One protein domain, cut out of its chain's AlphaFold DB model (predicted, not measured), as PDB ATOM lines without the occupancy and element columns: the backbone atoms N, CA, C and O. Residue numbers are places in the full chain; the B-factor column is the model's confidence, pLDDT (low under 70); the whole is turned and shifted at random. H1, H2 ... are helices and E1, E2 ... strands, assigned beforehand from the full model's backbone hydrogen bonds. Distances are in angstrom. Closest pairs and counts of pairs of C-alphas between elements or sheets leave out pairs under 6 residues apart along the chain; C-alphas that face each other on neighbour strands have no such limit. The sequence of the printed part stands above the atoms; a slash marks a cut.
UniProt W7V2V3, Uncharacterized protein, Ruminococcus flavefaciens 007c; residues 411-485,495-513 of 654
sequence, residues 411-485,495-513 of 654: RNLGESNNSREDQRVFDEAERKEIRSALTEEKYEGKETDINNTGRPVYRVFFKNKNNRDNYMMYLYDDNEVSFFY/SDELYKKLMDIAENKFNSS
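What this domain is: This is residues 411 to 485 and 495 to 513 of the 654 residues of an uncharacterized protein of Ruminococcus flavefaciens 007c (UniProt W7V2V3). A three-stranded antiparallel meander, E2 E3 E4, each strand beside the one before, has H2 across one face, in two layers; H1 packs beside H2. The 94 printed residues, class mixed, run E1 H1 E2 E3 E4 H2. The whole is compact, radius of gyration of the C-alphas 13.5 A, spanning 36 by 32 by 27 A.

Where its parts are: Find E2, residues 458 to 464, E3, 469 to 476, 19.9 A long, and E4, 480 to 485. H2, 496 to 511, runs 21.4 A from C-alpha 496 at (18.483, 30.868, -58.929). H1 is 428 to 440; E1, 423 to 426, starts at (5.743, 46.780, -44.206).

How they stand to each other: Within hydrogen-bond range, see N 460 and O 473, 2.8 A, in hairpin E2 and E3, and N 472 and O 484, 2.8 A, in hairpin E3 and E4. H2 is on the sheet, height 10.1 A. Its residues 498 to 505 touch H1, closest C-alphas Leu 498 and Ala 437, 6.2 A, at a shallow tilt of 15 degrees, opposite ways. Every helix O i to N i+4 pair is within range. E1 is near E2.

The domain as a whole: Residues 486 to 494 are cut out, a C-alpha gap of 22.1 A. H1 to E2 is a long link. Confidence is under 70 in 27 residues.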
ATOM      1  N   ARG A 411      11.062  45.955 -46.812       82.25
ATOM      2  CA  ARG A 411      12.141  46.296 -47.738       82.25
ATOM      3  C   ARG A 411      13.205  47.056 -46.974       82.25
ATOM      4  O   ARG A 411      12.903  48.008 -46.269       82.25
ATOM      5  N   ASN A 412      14.454  46.645 -47.132       71.62
ATOM      6  CA  ASN A 412      15.565  47.325 -46.490       71.62
ATOM      7  C   ASN A 412      16.045  48.465 -47.405       71.62
ATOM      8  O   ASN A 412      16.728  48.208 -48.397       71.62
ATOM      9  N   LEU A 413      15.641  49.706 -47.114       54.69
ATOM     10  CA  LEU A 413      15.945  50.885 -47.943       54.69
ATOM     11  C   LEU A 413      17.228  51.635 -47.551       54.69
ATOM     12  O   LEU A 413      17.625  52.561 -48.251       54.69
ATOM     13  N   GLY A 414      17.935  51.190 -46.510       50.53
ATOM     14  CA  GLY A 414      19.113  51.891 -46.003       50.53
ATOM     15  C   GLY A 414      18.732  53.079 -45.116       50.53
ATOM     16  O   GLY A 414      17.781  53.797 -45.382       50.53
ATOM     17  N   GLU A 415      19.505  53.238 -44.044       39.22
ATOM     18  CA  GLU A 415      19.276  54.162 -42.926       39.22
ATOM     19  C   GLU A 415      18.086  53.811 -42.022       39.22
ATOM     20  O   GLU A 415      17.165  53.076 -42.367       39.22
ATOM     21  N   SER A 416      18.232  54.212 -40.764       41.03
ATOM     22  CA  SER A 416      17.490  53.752 -39.598       41.03
ATOM     23  C   SER A 416      16.006  54.120 -39.642       41.03
ATOM     24  O   SER A 416      15.576  55.020 -38.930       41.03
ATOM     25  N   ASN A 417      15.202  53.393 -40.408       38.59
ATOM     26  CA  ASN A 417      13.755  53.509 -40.323       38.59
ATOM     27  C   ASN A 417      13.169  52.281 -39.632       38.59
ATOM     28  O   ASN A 417      12.885  51.252 -40.231       38.59
ATOM     29  N   ASN A 418      12.916  52.455 -38.335       39.94
ATOM     30  CA  ASN A 418      11.895  51.722 -37.584       39.94
ATOM     31  C   ASN A 418      10.467  52.155 -38.007       39.94
ATOM     32  O   ASN A 418       9.508  51.944 -37.259       39.94
ATOM     33  N   SER A 419      10.292  52.799 -39.170       42.59
ATOM     34  CA  SER A 419       8.978  53.236 -39.627       42.59
ATOM     35  C   SER A 419       8.205  52.026 -40.154       42.59
ATOM     36  O   SER A 419       8.650  51.259 -41.004       42.59
ATOM     37  N   ARG A 420       6.992  51.836 -39.635       48.41
ATOM     38  CA  ARG A 420       6.051  50.789 -40.068       48.41
ATOM     39  C   ARG A 420       5.556  50.975 -41.517       48.41
ATOM     40  O   ARG A 420       4.689  50.219 -41.951       48.41
ATOM     41  N   GLU A 421       6.063  51.972 -42.239       47.25
ATOM     42  CA  GLU A 421       5.563  52.455 -43.533       47.25
ATOM     43  C   GLU A 421       5.991  51.559 -44.712       47.25
ATOM     44  O   GLU A 421       5.251  51.430 -45.688       47.25
ATOM     45  N   ASP A 422       7.082  50.798 -44.573       63.78
ATOM     46  CA  ASP A 422       7.573  49.856 -45.597       63.78
ATOM     47  C   ASP A 422       7.184  48.390 -45.353       63.78
ATOM     48  O   ASP A 422       7.728  47.470 -45.970       63.78
ATOM     49  N   GLN A 423       6.218  48.136 -44.468       78.12
ATOM     50  CA  GLN A 423       5.743  46.780 -44.206       78.12
ATOM     51  C   GLN A 423       4.548  46.411 -45.091       78.12
ATOM     52  O   GLN A 423       3.593  47.178 -45.227       78.12
ATOM     53  N   ARG A 424       4.560  45.208 -45.675       84.38
ATOM     54  CA  ARG A 424       3.453  44.642 -46.466       84.38
ATOM     55  C   ARG A 424       3.060  43.269 -45.948       84.38
ATOM     56  O   ARG A 424       3.906  42.451 -45.620       84.38
ATOM     57  N   VAL A 425       1.761  42.987 -45.874       86.94
ATOM     58  CA  VAL A 425       1.258  41.718 -45.320       86.94
ATOM     59  C   VAL A 425       0.860  40.769 -46.441       86.94
ATOM     60  O   VAL A 425      -0.041  41.088 -47.217       86.94
ATOM     61  N   PHE A 426       1.494  39.600 -46.513       88.50
ATOM     62  CA  PHE A 426       1.146  38.577 -47.500       88.50
ATOM     63  C   PHE A 426      -0.234  37.959 -47.231       88.50
ATOM     64  O   PHE A 426      -0.574  37.620 -46.091       88.50
ATOM     65  N   ASP A 427      -1.018  37.768 -48.290       87.62
ATOM     66  CA  ASP A 427      -2.315  37.101 -48.246       87.62
ATOM     67  C   ASP A 427      -2.179  35.568 -48.133       87.62
ATOM     68  O   ASP A 427      -1.091  35.011 -48.005       87.62
ATOM     69  N   GLU A 428      -3.288  34.827 -48.075       85.88
ATOM     70  CA  GLU A 428      -3.223  33.360 -47.949       85.88
ATOM     71  C   GLU A 428      -2.606  32.650 -49.169       85.88
ATOM     72  O   GLU A 428      -1.946  31.621 -49.000       85.88
ATOM     73  N   ALA A 429      -2.820  33.165 -50.380       87.00
ATOM     74  CA  ALA A 429      -2.304  32.560 -51.603       87.00
ATOM     75  C   ALA A 429      -0.786  32.759 -51.704       87.00
ATOM     76  O   ALA A 429      -0.060  31.780 -51.881       87.00
ATOM     77  N   GLU A 430      -0.314  33.982 -51.469       90.56
ATOM     78  CA  GLU A 430       1.107  34.344 -51.451       90.56
ATOM     79  C   GLU A 430       1.867  33.537 -50.386       90.56
ATOM     80  O   GLU A 430       2.920  32.958 -50.651       90.56
ATOM     81  N   ARG A 431       1.294  33.386 -49.183       89.81
ATOM     82  CA  ARG A 431       1.898  32.565 -48.116       89.81
ATOM     83  C   ARG A 431       2.031  31.094 -48.499       89.81
ATOM     84  O   ARG A 431       3.039  30.461 -48.174       89.81
ATOM     85  N   LYS A 432       1.024  30.525 -49.173       88.56
ATOM     86  CA  LYS A 432       1.088  29.146 -49.686       88.56
ATOM     87  C   LYS A 432       2.153  29.007 -50.764       88.56
ATOM     88  O   LYS A 432       2.843  27.989 -50.793       88.56
ATOM     89  N   GLU A 433       2.301  30.015 -51.613       90.81
ATOM     90  CA  GLU A 433       3.316  30.029 -52.656       90.81
ATOM     91  C   GLU A 433       4.735  30.070 -52.079       90.81
ATOM     92  O   GLU A 433       5.555  29.231 -52.457       90.81
ATOM     93  N   ILE A 434       4.993  30.951 -51.103       91.00
ATOM     94  CA  ILE A 434       6.272  31.022 -50.374       91.00
ATOM     95  C   ILE A 434       6.598  29.661 -49.746       91.00
ATOM     96  O   ILE A 434       7.689  29.131 -49.942       91.00
ATOM     97  N   ARG A 435       5.638  29.040 -49.044       88.75
ATOM     98  CA  ARG A 435       5.832  27.703 -48.453       88.75
ATOM     99  C   ARG A 435       6.164  26.638 -49.492       88.75
ATOM    100  O   ARG A 435       7.056  25.827 -49.255       88.75
ATOM    101  N   SER A 436       5.453  26.626 -50.621       88.88
ATOM    102  CA  SER A 436       5.713  25.669 -51.704       88.88
ATOM    103  C   SER A 436       7.121  25.849 -52.258       88.88
ATOM    104  O   SER A 436       7.851  24.872 -52.372       88.88
ATOM    105  N   ALA A 437       7.521  27.097 -52.525       89.75
ATOM    106  CA  ALA A 437       8.846  27.424 -53.041       89.75
ATOM    107  C   ALA A 437       9.956  26.920 -52.106       89.75
ATOM    108  O   ALA A 437      10.868  26.225 -52.545       89.75
ATOM    109  N   LEU A 438       9.830  27.189 -50.806       89.62
ATOM    110  CA  LEU A 438      10.803  26.743 -49.808       89.62
ATOM    111  C   LEU A 438      10.834  25.216 -49.634       89.62
ATOM    112  O   LEU A 438      11.873  24.661 -49.305       89.62
ATOM    113  N   THR A 439       9.719  24.517 -49.865       87.00
ATOM    114  CA  THR A 439       9.654  23.048 -49.730       87.00
ATOM    115  C   THR A 439      10.351  22.318 -50.884       87.00
ATOM    116  O   THR A 439      10.804  21.186 -50.724       87.00
ATOM    117  N   GLU A 440      10.411  22.933 -52.065       84.94
ATOM    118  CA  GLU A 440      10.983  22.324 -53.273       84.94
ATOM    119  C   GLU A 440      12.525  22.361 -53.291       84.94
ATOM    120  O   GLU A 440      13.161  21.544 -53.965       84.94
ATOM    121  N   GLU A 441      13.137  23.269 -52.526       85.81
ATOM    122  CA  GLU A 441      14.584  23.478 -52.480       85.81
ATOM    123  C   GLU A 441      15.306  22.463 -51.576       85.81
ATOM    124  O   GLU A 441      14.809  22.018 -50.542       85.81
ATOM    125  N   LYS A 442      16.541  22.111 -51.953       84.12
ATOM    126  CA  LYS A 442      17.438  21.286 -51.130       84.12
ATOM    127  C   LYS A 442      18.537  22.148 -50.514       84.12
ATOM    128  O   LYS A 442      19.413  22.629 -51.233       84.12
ATOM    129  N   TYR A 443      18.519  22.264 -49.190       79.19
ATOM    130  CA  TYR A 443      19.407  23.142 -48.418       79.19
ATOM    131  C   TYR A 443      20.717  22.480 -47.942       79.19
ATOM    132  O   TYR A 443      21.627  23.162 -47.477       79.19
ATOM    133  N   GLU A 444      20.849  21.155 -48.060       68.81
ATOM    134  CA  GLU A 444      22.018  20.409 -47.573       68.81
ATOM    135  C   GLU A 444      23.336  20.861 -48.235       68.81
ATOM    136  O   GLU A 444      23.461  20.877 -49.460       68.81
ATOM    137  N   GLY A 445      24.348  21.179 -47.416       61.19
ATOM    138  CA  GLY A 445      25.703  21.514 -47.876       61.19
ATOM    139  C   GLY A 445      25.862  22.904 -48.503       61.19
ATOM    140  O   GLY A 445      26.901  23.167 -49.106       61.19
ATOM    141  N   LYS A 446      24.855  23.776 -48.372       62.38
ATOM    142  CA  LYS A 446      24.849  25.140 -48.926       62.38
ATOM    143  C   LYS A 446      24.989  26.243 -47.872       62.38
ATOM    144  O   LYS A 446      24.690  27.395 -48.163       62.38
ATOM    145  N   GLU A 447      25.397  25.880 -46.661       72.75
ATOM    146  CA  GLU A 447      25.554  26.813 -45.546       72.75
ATOM    147  C   GLU A 447      26.704  27.795 -45.790       72.75
ATOM    148  O   GLU A 447      27.774  27.409 -46.274       72.75
ATOM    149  N   THR A 448      26.464  29.057 -45.459       68.62
ATOM    150  CA  THR A 448      27.393  30.176 -45.635       68.62
ATOM    151  C   THR A 448      27.713  30.832 -44.290       68.62
ATOM    152  O   THR A 448      26.999  30.653 -43.305       68.62
ATOM    153  N   ASP A 449      28.848  31.536 -44.220       67.06
ATOM    154  CA  ASP A 449      29.263  32.248 -43.006       67.06
ATOM    155  C   ASP A 449      28.426  33.523 -42.836       67.06
ATOM    156  O   ASP A 449      28.485  34.424 -43.676       67.06
ATOM    157  N   ILE A 450      27.688  33.591 -41.726       61.66
ATOM    158  CA  ILE A 450      26.769  34.682 -41.367       61.66
ATOM    159  C   ILE A 450      27.487  36.043 -41.360       61.66
ATOM    160  O   ILE A 450      26.891  37.065 -41.684       61.66
ATOM    161  N   ASN A 451      28.793  36.075 -41.071       59.84
ATOM    162  CA  ASN A 451      29.560  37.325 -41.005       59.84
ATOM    163  C   ASN A 451      29.839  37.961 -42.380       59.84
ATOM    164  O   ASN A 451      30.483  39.008 -42.445       59.84
ATOM    165  N   ASN A 452      29.422  37.327 -43.480       59.53
ATOM    166  CA  ASN A 452      29.813  37.725 -44.831       59.53
ATOM    167  C   ASN A 452      28.629  37.889 -45.805       59.53
ATOM    168  O   ASN A 452      28.856  37.998 -47.009       59.53
ATOM    169  N   THR A 453      27.385  37.913 -45.311       58.03
ATOM    170  CA  THR A 453      26.169  37.942 -46.154       58.03
ATOM    171  C   THR A 453      25.784  39.348 -46.630       58.03
ATOM    172  O   THR A 453      25.006  39.511 -47.566       58.03
ATOM    173  N   GLY A 454      26.396  40.393 -46.063       71.12
ATOM    174  CA  GLY A 454      26.085  41.784 -46.397       71.12
ATOM    175  C   GLY A 454      24.742  42.225 -45.810       71.12
ATOM    176  O   GLY A 454      24.313  41.731 -44.772       71.12
ATOM    177  N   ARG A 455      24.077  43.199 -46.443       76.25
ATOM    178  CA  ARG A 455      22.757  43.677 -46.003       76.25
ATOM    179  C   ARG A 455      21.655  42.950 -46.778       76.25
ATOM    180  O   ARG A 455      21.763  42.859 -48.000       76.25
ATOM    181  N   PRO A 456      20.587  42.474 -46.115       83.50
ATOM    182  CA  PRO A 456      19.482  41.853 -46.827       83.50
ATOM    183  C   PRO A 456      18.666  42.909 -47.565       83.50
ATOM    184  O   PRO A 456      18.460  43.996 -47.034       83.50
ATOM    185  N   VAL A 457      18.176  42.569 -48.750       86.31
ATOM    186  CA  VAL A 457      17.286  43.378 -49.595       86.31
ATOM    187  C   VAL A 457      15.868  43.387 -49.029       86.31
ATOM    188  O   VAL A 457      15.220  44.430 -48.939       86.31
ATOM    189  N   TYR A 458      15.402  42.212 -48.603       87.62
ATOM    190  CA  TYR A 458      14.086  42.019 -48.009       87.62
ATOM    191  C   TYR A 458      14.181  41.212 -46.722       87.62
ATOM    192  O   TYR A 458      15.008  40.306 -46.586       87.62
ATOM    193  N   ARG A 459      13.266  41.507 -45.801       88.38
ATOM    194  CA  ARG A 459      13.036  40.731 -44.585       88.38
ATOM    195  C   ARG A 459      11.595  40.254 -44.573       88.38
ATOM    196  O   ARG A 459      10.682  41.012 -44.875       88.38
ATOM    197  N   VAL A 460      11.384  38.995 -44.221       88.88
ATOM    198  CA  VAL A 460      10.054  38.419 -44.044       88.88
ATOM    199  C   VAL A 460       9.925  37.952 -42.606       88.88
ATOM    200  O   VAL A 460      10.608  37.021 -42.187       88.88
ATOM    201  N   PHE A 461       9.032  38.587 -41.860       86.06
ATOM    202  CA  PHE A 461       8.667  38.215 -40.501       86.06
ATOM    203  C   PHE A 461       7.490  37.249 -40.535       86.06
ATOM    204  O   PHE A 461       6.435  37.552 -41.099       86.06
ATOM    205  N   PHE A 462       7.643  36.095 -39.901       84.69
ATOM    206  CA  PHE A 462       6.593  35.092 -39.799       84.69
ATOM    207  C   PHE A 462       5.977  35.176 -38.410       84.69
ATOM    208  O   PHE A 462       6.564  34.764 -37.407       84.69
ATOM    209  N   LYS A 463       4.772  35.742 -38.371       79.69
ATOM    210  CA  LYS A 463       4.014  35.998 -37.154       79.69
ATOM    211  C   LYS A 463       2.972  34.913 -36.935       79.69
ATOM    212  O   LYS A 463       2.349  34.426 -37.883       79.69
ATOM    213  N   ASN A 464       2.798  34.541 -35.672       70.50
ATOM    214  CA  ASN A 464       1.697  33.691 -35.234       70.50
ATOM    215  C   ASN A 464       0.421  34.510 -34.955       70.50
ATOM    216  O   ASN A 464       0.446  35.741 -35.023       70.50
ATOM    217  N   LYS A 465      -0.664  33.835 -34.548       65.62
ATOM    218  CA  LYS A 465      -1.963  34.452 -34.191       65.62
ATOM    219  C   LYS A 465      -1.867  35.589 -33.171       65.62
ATOM    220  O   LYS A 465      -2.699  36.491 -33.170       65.62
ATOM    221  N   ASN A 466      -0.846  35.549 -32.316       60.81
ATOM    222  CA  ASN A 466      -0.586  36.550 -31.285       60.81
ATOM    223  C   ASN A 466       0.316  37.696 -31.795       60.81
ATOM    224  O   ASN A 466       0.765  38.527 -31.009       60.81
ATOM    225  N   ASN A 467       0.573  37.754 -33.108       59.16
ATOM    226  CA  ASN A 467       1.350  38.775 -33.813       59.16
ATOM    227  C   ASN A 467       2.797  38.924 -33.294       59.16
ATOM    228  O   ASN A 467       3.362  40.016 -33.353       59.16
ATOM    229  N   ARG A 468       3.390  37.833 -32.785       59.91
ATOM    230  CA  ARG A 468       4.774  37.782 -32.284       59.91
ATOM    231  C   ARG A 468       5.746  37.318 -33.373       59.91
ATOM    232  O   ARG A 468       5.442  36.367 -34.093       59.91
ATOM    233  N   ASP A 469       6.895  37.987 -33.461       57.56
ATOM    234  CA  ASP A 469       7.968  37.726 -34.429       57.56
ATOM    235  C   ASP A 469       8.951  36.693 -33.877       57.56
ATOM    236  O   ASP A 469       9.859  37.042 -33.130       57.56
ATOM    237  N   ASN A 470       8.773  35.418 -34.226       64.94
ATOM    238  CA  ASN A 470       9.677  34.369 -33.732       64.94
ATOM    239  C   ASN A 470      10.590  33.813 -34.821       64.94
ATOM    240  O   ASN A 470      11.691  33.369 -34.520       64.94
ATOM    241  N   TYR A 471      10.152  33.854 -36.079       79.00
ATOM    242  CA  TYR A 471      10.891  33.327 -37.217       79.00
ATOM    243  C   TYR A 471      10.986  34.410 -38.291       79.00
ATOM    244  O   TYR A 471       9.987  35.064 -38.598       79.00
ATOM    245  N   MET A 472      12.175  34.611 -38.846       84.81
ATOM    246  CA  MET A 472      12.456  35.610 -39.874       84.81
ATOM    247  C   MET A 472      13.234  34.975 -41.025       84.81
ATOM    248  O   MET A 472      14.003  34.035 -40.831       84.81
ATOM    249  N   MET A 473      13.023  35.486 -42.231       90.25
ATOM    250  CA  MET A 473      13.787  35.123 -43.422       90.25
ATOM    251  C   MET A 473      14.346  36.391 -44.051       90.25
ATOM    252  O   MET A 473      13.608  37.351 -44.269       90.25
ATOM    253  N   TYR A 474      15.630  36.379 -44.368       88.81
ATOM    254  CA  TYR A 474      16.330  37.482 -45.009       88.81
ATOM    255  C   TYR A 474      16.752  37.073 -46.415       88.81
ATOM    256  O   TYR A 474      17.291  35.985 -46.599       88.81
ATOM    257  N   LEU A 475      16.487  37.932 -47.400       90.00
ATOM    258  CA  LEU A 475      16.857  37.726 -48.802       90.00
ATOM    259  C   LEU A 475      17.993  38.688 -49.162       90.00
ATOM    260  O   LEU A 475      17.816  39.893 -49.007       90.00
ATOM    261  N   TYR A 476      19.125  38.184 -49.650       88.19
ATOM    262  CA  TYR A 476      20.302  38.981 -50.035       88.19
ATOM    263  C   TYR A 476      20.501  38.982 -51.556       88.19
ATOM    264  O   TYR A 476      20.055  38.057 -52.225       88.19
ATOM    265  N   ASP A 477      21.179  39.988 -52.117       83.31
ATOM    266  CA  ASP A 477      21.353  40.181 -53.575       83.31
ATOM    267  C   ASP A 477      22.153  39.077 -54.301       83.31
ATOM    268  O   ASP A 477      22.201  39.036 -55.531       83.31
ATOM    269  N   ASP A 478      22.808  38.173 -53.576       83.88
ATOM    270  CA  ASP A 478      23.728  37.178 -54.126       83.88
ATOM    271  C   ASP A 478      23.177  35.741 -54.069       83.88
ATOM    272  O   ASP A 478      23.935  34.775 -53.976       83.88
ATOM    273  N   ASN A 479      21.855  35.578 -54.164       88.12
ATOM    274  CA  ASN A 479      21.140  34.297 -54.058       88.12
ATOM    275  C   ASN A 479      21.330  33.615 -52.702       88.12
ATOM    276  O   ASN A 479      21.349  32.384 -52.595       88.12
ATOM    277  N   GLU A 480      21.506  34.418 -51.663       89.25
ATOM    278  CA  GLU A 480      21.622  33.951 -50.296       89.25
ATOM    279  C   GLU A 480      20.341  34.236 -49.522       89.25
ATOM    280  O   GLU A 480      19.697  35.274 -49.694       89.25
ATOM    281  N   VAL A 481      19.950  33.269 -48.696       89.50
ATOM    282  CA  VAL A 481      18.780  33.365 -47.829       89.50
ATOM    283  C   VAL A 481      19.188  32.958 -46.424       89.50
ATOM    284  O   VAL A 481      19.616  31.822 -46.216       89.50
ATOM    285  N   SER A 482      19.026  33.863 -45.464       87.62
ATOM    286  CA  SER A 482      19.168  33.529 -44.046       87.62
ATOM    287  C   SER A 482      17.818  33.235 -43.432       87.62
ATOM    288  O   SER A 482      16.837  33.928 -43.695       87.62
ATOM    289  N   PHE A 483      17.788  32.243 -42.555       86.94
ATOM    290  CA  PHE A 483      16.674  32.009 -41.655       86.94
ATOM    291  C   PHE A 483      17.131  32.291 -40.239       86.94
ATOM    292  O   PHE A 483      18.161  31.789 -39.789       86.94
ATOM    293  N   PHE A 484      16.340  33.088 -39.545       79.19
ATOM    294  CA  PHE A 484      16.618  33.519 -38.197       79.19
ATOM    295  C   PHE A 484      15.482  33.080 -37.285       79.19
ATOM    296  O   PHE A 484      14.301  33.273 -37.583       79.19
ATOM    297  N   TYR A 485      15.849  32.503 -36.151       74.62
ATOM    298  CA  TYR A 485      14.932  32.132 -35.090       74.62
ATOM    299  C   TYR A 485      15.607  32.408 -33.745       74.62
ATOM    300  O   TYR A 485      16.621  31.799 -33.403       74.62
ATOM    301  N   SER A 495      19.055  28.014 -54.964       91.19
ATOM    302  CA  SER A 495      18.984  27.994 -56.426       91.19
ATOM    303  C   SER A 495      18.501  29.335 -56.989       91.19
ATOM    304  O   SER A 495      17.674  30.012 -56.378       91.19
ATOM    305  N   ASP A 496      18.960  29.686 -58.195       90.00
ATOM    306  CA  ASP A 496      18.483  30.868 -58.929       90.00
ATOM    307  C   ASP A 496      16.956  30.837 -59.125       90.00
ATOM    308  O   ASP A 496      16.306  31.878 -59.135       90.00
ATOM    309  N   GLU A 497      16.380  29.638 -59.274       90.94
ATOM    310  CA  GLU A 497      14.938  29.427 -59.429       90.94
ATOM    311  C   GLU A 497      14.171  29.799 -58.157       90.94
ATOM    312  O   GLU A 497      13.218  30.579 -58.232       90.94
ATOM    313  N   LEU A 498      14.607  29.301 -56.991       91.50
ATOM    314  CA  LEU A 498      14.004  29.676 -55.714       91.50
ATOM    315  C   LEU A 498      14.186  31.170 -55.451       91.50
ATOM    316  O   LEU A 498      13.220  31.852 -55.112       91.50
ATOM    317  N   TYR A 499      15.413  31.669 -55.602       91.88
ATOM    318  CA  TYR A 499      15.729  33.061 -55.313       91.88
ATOM    319  C   TYR A 499      14.867  34.007 -56.143       91.88
ATOM    320  O   TYR A 499      14.172  34.859 -55.591       91.88
ATOM    321  N   LYS A 500      14.828  33.786 -57.460       91.31
ATOM    322  CA  LYS A 500      14.002  34.576 -58.365       91.31
ATOM    323  C   LYS A 500      12.530  34.527 -57.968       91.31
ATOM    324  O   LYS A 500      11.887  35.564 -57.942       91.31
ATOM    325  N   LYS A 501      11.999  33.354 -57.614       93.00
ATOM    326  CA  LYS A 501      10.599  33.221 -57.191       93.00
ATOM    327  C   LYS A 501      10.301  34.020 -55.919       93.00
ATOM    328  O   LYS A 501       9.271  34.681 -55.851       93.00
ATOM    329  N   LEU A 502      11.189  33.984 -54.924       92.56
ATOM    330  CA  LEU A 502      11.028  34.759 -53.689       92.56
ATOM    331  C   LEU A 502      11.125  36.269 -53.946       92.56
ATOM    332  O   LEU A 502      10.308  37.017 -53.410       92.56
ATOM    333  N   MET A 503      12.066  36.701 -54.788       90.69
ATOM    334  CA  MET A 503      12.208  38.105 -55.189       90.69
ATOM    335  C   MET A 503      11.002  38.582 -55.996       90.69
ATOM    336  O   MET A 503      10.440  39.615 -55.658       90.69
ATOM    337  N   ASP A 504      10.527  37.805 -56.975       91.00
ATOM    338  CA  ASP A 504       9.330  38.122 -57.760       91.00
ATOM    339  C   ASP A 504       8.105  38.270 -56.836       91.00
ATOM    340  O   ASP A 504       7.325  39.207 -56.986       91.00
ATOM    341  N   ILE A 505       7.928  37.382 -55.847       90.12
ATOM    342  CA  ILE A 505       6.845  37.487 -54.852       90.12
ATOM    343  C   ILE A 505       6.991  38.764 -54.013       90.12
ATOM    344  O   ILE A 505       6.009  39.480 -53.818       90.12
ATOM    345  N   ALA A 506       8.195  39.064 -53.520       88.44
ATOM    346  CA  ALA A 506       8.455  40.241 -52.693       88.44
ATOM    347  C   ALA A 506       8.272  41.554 -53.473       88.44
ATOM    348  O   ALA A 506       7.560  42.451 -53.023       88.44
ATOM    349  N   GLU A 507       8.845  41.649 -54.670       87.62
ATOM    350  CA  GLU A 507       8.711  42.800 -55.562       87.62
ATOM    351  C   GLU A 507       7.266  42.993 -55.997       87.62
ATOM    352  O   GLU A 507       6.749  44.100 -55.896       87.62
ATOM    353  N   ASN A 508       6.566  41.929 -56.406       86.75
ATOM    354  CA  ASN A 508       5.142  42.024 -56.709       86.75
ATOM    355  C   ASN A 508       4.351  42.476 -55.488       86.75
ATOM    356  O   ASN A 508       3.397  43.231 -55.644       86.75
ATOM    357  N   LYS A 509       4.732  42.073 -54.271       85.31
ATOM    358  CA  LYS A 509       4.045  42.516 -53.057       85.31
ATOM    359  C   LYS A 509       4.235  44.008 -52.782       85.31
ATOM    360  O   LYS A 509       3.276  44.682 -52.414       85.31
ATOM    361  N   PHE A 510       5.435  44.534 -53.006       75.44
ATOM    362  CA  PHE A 510       5.686  45.974 -52.923       75.44
ATOM    363  C   PHE A 510       5.030  46.741 -54.070       75.44
ATOM    364  O   PHE A 510       4.391  47.766 -53.853       75.44
ATOM    365  N   ASN A 511       5.076  46.217 -55.285       72.81
ATOM    366  CA  ASN A 511       4.517  46.889 -56.453       72.81
ATOM    367  C   ASN A 511       2.979  46.815 -56.492       72.81
ATOM    368  O   ASN A 511       2.330  47.730 -56.990       72.81
ATOM    369  N   SER A 512       2.375  45.766 -55.924       62.66
ATOM    370  CA  SER A 512       0.912  45.641 -55.770       62.66
ATOM    371  C   SER A 512       0.346  46.540 -54.674       62.66
ATOM    372  O   SER A 512      -0.858  46.773 -54.644       62.66
ATOM    373  N   SER A 513       1.208  47.084 -53.813       44.41
ATOM    374  CA  SER A 513       0.847  48.020 -52.748       44.41
ATOM    375  C   SER A 513       0.997  49.499 -53.114       44.41
ATOM    376  O   SER A 513       0.862  50.357 -52.250       44.41
TER     377      SER A 513